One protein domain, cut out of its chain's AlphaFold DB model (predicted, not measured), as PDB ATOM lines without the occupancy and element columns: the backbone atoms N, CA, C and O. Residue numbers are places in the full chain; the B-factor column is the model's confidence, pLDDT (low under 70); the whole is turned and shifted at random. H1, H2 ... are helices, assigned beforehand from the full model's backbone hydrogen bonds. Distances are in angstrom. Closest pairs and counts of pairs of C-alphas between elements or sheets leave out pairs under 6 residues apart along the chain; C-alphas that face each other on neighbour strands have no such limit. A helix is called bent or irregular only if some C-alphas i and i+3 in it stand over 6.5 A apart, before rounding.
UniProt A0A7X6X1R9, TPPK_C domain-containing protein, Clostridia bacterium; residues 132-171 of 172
ATOM      1  N   GLY A 132     149.240 128.971 156.224       86.25
ATOM      2  CA  GLY A 132     148.942 129.836 155.080       86.25
ATOM      3  C   GLY A 132     147.966 130.980 155.388       86.25
ATOM      4  O   GLY A 132     148.199 132.096 154.939       86.25
ATOM      5  N   HIS A 133     146.927 130.754 156.200       88.31
ATOM      6  CA  HIS A 133     146.005 131.824 156.607       88.31
ATOM      7  C   HIS A 133     146.687 132.836 157.526       88.31
ATOM      8  O   HIS A 133     146.439 134.033 157.414       88.31
ATOM      9  N   LEU A 134     147.591 132.372 158.394       91.06
ATOM     10  CA  LEU A 134     148.384 133.262 159.234       91.06
ATOM     11  C   LEU A 134     149.344 134.108 158.385       91.06
ATOM     12  O   LEU A 134     149.426 135.315 158.579       91.06
ATOM     13  N   ALA A 135     150.006 133.501 157.395       92.50
ATOM     14  CA  ALA A 135     150.873 134.214 156.461       92.50
ATOM     15  C   ALA A 135     150.101 135.250 155.624       92.50
ATOM     16  O   ALA A 135     150.576 136.368 155.454       92.50
ATOM     17  N   GLN A 136     148.894 134.915 155.154       93.69
ATOM     18  CA  GLN A 136     148.012 135.851 154.447       93.69
ATOM     19  C   GLN A 136     147.582 137.016 155.340       93.69
ATOM     20  O   GLN A 136     147.613 138.160 154.895       93.69
ATOM     21  N   LEU A 137     147.220 136.744 156.596       94.62
ATOM     22  CA  LEU A 137     146.825 137.772 157.558       94.62
ATOM     23  C   LEU A 137     147.985 138.729 157.856       94.62
ATOM     24  O   LEU A 137     147.815 139.944 157.800       94.62
ATOM     25  N   VAL A 138     149.175 138.184 158.123       95.25
ATOM     26  CA  VAL A 138     150.391 138.974 158.353       95.25
ATOM     27  C   VAL A 138     150.757 139.768 157.099       95.25
ATOM     28  O   VAL A 138     151.042 140.956 157.195       95.25
ATOM     29  N   GLY A 139     150.688 139.155 155.917       95.75
ATOM     30  CA  GLY A 139     150.931 139.836 154.647       95.75
ATOM     31  C   GLY A 139     149.962 140.996 154.409       95.75
ATOM     32  O   GLY A 139     150.397 142.101 154.093       95.75
ATOM     33  N   ALA A 140     148.665 140.778 154.635       95.81
ATOM     34  CA  ALA A 140     147.641 141.814 154.529       95.81
ATOM     35  C   ALA A 140     147.865 142.951 155.537       95.81
ATOM     36  O   ALA A 140     147.698 144.117 155.187       95.81
ATOM     37  N   ALA A 141     148.295 142.627 156.759       95.31
ATOM     38  CA  ALA A 141     148.626 143.618 157.776       95.31
ATOM     39  C   ALA A 141     149.886 144.428 157.424       95.31
ATOM     40  O   ALA A 141     149.921 145.623 157.695       95.31
ATOM     41  N   LEU A 142     150.901 143.812 156.808       95.19
ATOM     42  CA  LEU A 142     152.158 144.471 156.424       95.19
ATOM     43  C   LEU A 142     152.036 145.338 155.165       95.19
ATOM     44  O   LEU A 142     152.792 146.296 155.010       95.19
ATOM     45  N   LEU A 143     151.088 145.035 154.278       95.81
ATOM     46  CA  LEU A 143     150.875 145.755 153.022       95.81
ATOM     47  C   LEU A 143     150.705 147.286 153.191       95.81
ATOM     48  O   LEU A 143     151.432 148.027 152.524       95.81
ATOM     49  N   PRO A 144     149.830 147.805 154.081       94.06
ATOM     50  CA  PRO A 144     149.710 149.248 154.296       94.06
ATOM     51  C   PRO A 144     150.987 149.873 154.876       94.06
ATOM     52  O   PRO A 144     151.335 150.984 154.488       94.06
ATOM     53  N   PHE A 145     151.727 149.170 155.744       91.56
ATOM     54  CA  PHE A 145     153.012 149.667 156.252       91.56
ATOM     55  C   PHE A 145     154.054 149.770 155.139       91.56
ATOM     56  O   PHE A 145     154.763 150.771 155.060       91.56
ATOM     57  N   ALA A 146     154.127 148.775 154.252       91.06
ATOM     58  CA  ALA A 146     155.027 148.805 153.104       91.06
ATOM     59  C   ALA A 146     154.717 149.998 152.186       91.06
ATOM     60  O   ALA A 146     155.625 150.746 151.822       91.06
ATOM     61  N   LEU A 147     153.436 150.226 151.878       94.12
ATOM     62  CA  LEU A 147     152.991 151.384 151.096       94.12
ATOM     63  C   LEU A 147     153.338 152.709 151.784       94.12
ATOM     64  O   LEU A 147     153.848 153.623 151.142       94.12
ATOM     65  N   LEU A 148     153.117 152.807 153.094       93.50
ATOM     66  CA  LEU A 148     153.416 154.005 153.877       93.50
ATOM     67  C   LEU A 148     154.920 154.324 153.871       93.50
ATOM     68  O   LEU A 148     155.298 155.483 153.710       93.50
ATOM     69  N   VAL A 149     155.779 153.307 153.982       91.38
ATOM     70  CA  VAL A 149     157.242 153.455 153.893       91.38
ATOM     71  C   VAL A 149     157.691 153.870 152.489       91.38
ATOM     72  O   VAL A 149     158.604 154.681 152.370       91.38
ATOM     73  N   LEU A 150     157.058 153.347 151.434       90.88
ATOM     74  CA  LEU A 150     157.372 153.695 150.041       90.88
ATOM     75  C   LEU A 150     156.971 155.131 149.686       90.88
ATOM     76  O   LEU A 150     157.697 155.813 148.969       90.88
ATOM     77  N   ILE A 151     155.815 155.583 150.175       93.38
ATOM     78  CA  ILE A 151     155.254 156.895 149.827       93.38
ATOM     79  C   ILE A 151     155.843 158.006 150.705       93.38
ATOM     80  O   ILE A 151     156.017 159.126 150.231       93.38
ATOM     81  N   SER A 152     156.153 157.730 151.977       92.62
ATOM     82  CA  SER A 152     156.637 158.740 152.925       92.62
ATOM     83  C   SER A 152     158.172 158.749 153.041       92.62
ATOM     84  O   SER A 152     158.749 157.821 153.620       92.62
ATOM     85  N   PRO A 153     158.856 159.831 152.608       85.75
ATOM     86  CA  PRO A 153     160.314 159.947 152.705       85.75
ATOM     87  C   PRO A 153     160.832 159.841 154.143       85.75
ATOM     88  O   PRO A 153     161.859 159.210 154.395       85.75
ATOM     89  N   THR A 154     160.100 160.409 155.105       89.31
ATOM     90  CA  THR A 154     160.439 160.368 156.535       89.31
ATOM     91  C   THR A 154     160.420 158.939 157.075       89.31
ATOM     92  O   THR A 154     161.296 158.545 157.845       89.31
ATOM     93  N   MET A 155     159.446 158.134 156.650       88.56
ATOM     94  CA  MET A 155     159.301 156.748 157.101       88.56
ATOM     95  C   MET A 155     160.356 155.843 156.473       88.56
ATOM     96  O   MET A 155     160.949 155.025 157.176       88.56
ATOM     97  N   TYR A 156     160.678 156.053 155.195       88.50
ATOM     98  CA  TYR A 156     161.815 155.399 154.551       88.50
ATOM     99  C   TYR A 156     163.132 155.680 155.287       88.50
ATOM    100  O   TYR A 156     163.902 154.760 155.575       88.50
ATOM    101  N   GLN A 157     163.381 156.942 155.651       88.75
ATOM    102  CA  GLN A 157     164.576 157.328 156.403       88.75
ATOM    103  C   GLN A 157     164.624 156.687 157.794       88.75
ATOM    104  O   GLN A 157     165.677 156.190 158.196       88.75
ATOM    105  N   LEU A 158     163.495 156.638 158.504       89.75
ATOM    106  CA  LEU A 158     163.406 156.007 159.819       89.75
ATOM    107  C   LEU A 158     163.702 154.500 159.747       89.75
ATOM    108  O   LEU A 158     164.549 154.004 160.492       89.75
ATOM    109  N   VAL A 159     163.077 153.782 158.808       88.94
ATOM    110  CA  VAL A 159     163.327 152.346 158.585       88.94
ATOM    111  C   VAL A 159     164.786 152.102 158.200       88.94
ATOM    112  O   VAL A 159     165.422 151.188 158.726       88.94
ATOM    113  N   ARG A 160     165.362 152.956 157.346       87.88
ATOM    114  CA  ARG A 160     166.775 152.878 156.959       87.88
ATOM    115  C   ARG A 160     167.697 153.039 158.170       87.88
ATOM    116  O   ARG A 160     168.604 152.227 158.339       87.88
ATOM    117  N   LEU A 161     167.461 154.026 159.036       91.06
ATOM    118  CA  LEU A 161     168.252 154.242 160.257       91.06
ATOM    119  C   LEU A 161     168.168 153.052 161.219       91.06
ATOM    120  O   LEU A 161     169.198 152.606 161.730       91.06
ATOM    121  N   ILE A 162     166.967 152.506 161.419       90.12
ATOM    122  CA  ILE A 162     166.754 151.309 162.241       90.12
ATOM    123  C   ILE A 162     167.524 150.123 161.650       90.12
ATOM    124  O   ILE A 162     168.245 149.443 162.378       90.12
ATOM    125  N   SER A 163     167.448 149.915 160.332       88.50
ATOM    126  CA  SER A 163     168.159 148.821 159.660       88.50
ATOM    127  C   SER A 163     169.683 148.935 159.793       88.50
ATOM    128  O   SER A 163     170.356 147.927 159.996       88.50
ATOM    129  N   MET A 164     170.233 150.155 159.748       90.62
ATOM    130  CA  MET A 164     171.670 150.395 159.917       90.62
ATOM    131  C   MET A 164     172.120 150.127 161.356       90.62
ATOM    132  O   MET A 164     173.132 149.467 161.561       90.62
ATOM    133  N   ARG A 165     171.344 150.558 162.361       87.00
ATOM    134  CA  ARG A 165     171.634 150.234 163.767       87.00
ATOM    135  C   ARG A 165     171.522 148.739 164.057       87.00
ATOM    136  O   ARG A 165     172.340 148.211 164.800       87.00
ATOM    137  N   ALA A 166     170.544 148.058 163.464       88.31
ATOM    138  CA  ALA A 166     170.387 146.616 163.615       88.31
ATOM    139  C   ALA A 166     171.576 145.842 163.025       88.31
ATOM    140  O   ALA A 166     172.058 144.911 163.663       88.31
ATOM    141  N   ARG A 167     172.089 146.251 161.854       88.62
ATOM    142  CA  ARG A 167     173.299 145.658 161.251       88.62
ATOM    143  C   ARG A 167     174.524 145.816 162.152       88.62
ATOM    144  O   ARG A 167     175.149 144.819 162.492       88.62
ATOM    145  N   LEU A 168     174.744 147.030 162.660       88.81
ATOM    146  CA  LEU A 168     175.839 147.326 163.589       88.81
ATOM    147  C   LEU A 168     175.777 146.490 164.880       88.81
ATOM    148  O   LEU A 168     176.812 146.076 165.389       88.81
ATOM    149  N   LEU A 169     174.576 146.217 165.403       87.31
ATOM    150  CA  LEU A 169     174.389 145.363 166.584       87.31
ATOM    151  C   LEU A 169     174.572 143.867 166.288       87.31
ATOM    152  O   LEU A 169     174.949 143.115 167.182       87.31
ATOM    153  N   LEU A 170     174.308 143.435 165.053       86.38
ATOM    154  CA  LEU A 170     174.473 142.048 164.601       86.38
ATOM    155  C   LEU A 170     175.887 141.749 164.070       86.38
ATOM    156  O   LEU A 170     176.144 140.623 163.651       86.38
ATOM    157  N   GLY A 171     176.805 142.720 164.124       74.06
ATOM    158  CA  GLY A 171     178.224 142.520 163.819       74.06
ATOM    159  C   GLY A 171     178.572 142.436 162.330       74.06
ATOM    160  O   GLY A 171     179.641 141.925 162.005       74.06
TER     161      GLY A 171
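This is residues 132 to 171 of the 172 residues of the protein "TPPK_C domain-containing protein" of Clostridia bacterium (UniProt A0A7X6X1R9). Two helices, H1 and H2, form an open V: they meet in a corner near Ser 152, and their far ends stand well away from each other. The first limb, H1, is bent on its way into the corner, and the second, H2, leads away from it. The printed part has 40 residues with two named helices, H1 then H2 along the chain, and no named strand; the class is all helix. It is only just loose, close to extended, with a radius of gyration of the C-alphas of 13.0 A, and its outline is flat, with spans of 34 by 26 by 7 A.

H1, residues 132 to 151, was assigned as one helix by its hydrogen bonds but is bent: C-alphas 141 and 144 are 6.7 A apart. Its arms, H1a of residues 132 to 141 and H1b of residues 144 to 151, stand at a steep tilt of 43 degrees. A tight link of one residue joins H1 to H2, residues 153 to 169. H1b and H2 touch only at the corner by this link, H2 with residues 155 to 159 alone; their closest C-alphas, those of Val 149 and Tyr 156, are 5.0 A apart. Their lines are about perpendicular, at 74 degrees. H1a and H2 are apart. In H1a, H1b and H2 every O i to N i+4 pair is within hydrogen-bond range.

H1a begins with C-alpha 132 at (148.942, 129.836, 155.080) and is 14.0 A long from first to last C-alpha. H1b measures 10.4 A and ends with C-alpha 151 at (155.254, 156.895, 149.827). H2 measures 24.6 A and ends with C-alpha 169 at (174.389, 145.363, 166.584).

The two C-alphas farthest apart, those of His 133 and Gly 171, are 34.7 A apart. Residues 132 to 144, which belong to H1, stand free, and so do residues 160 to 171, of which 160 to 169 belong to H2. The printed part has no cut. The mean pLDDT of the printed part is 90.5, and no printed residue is under 70.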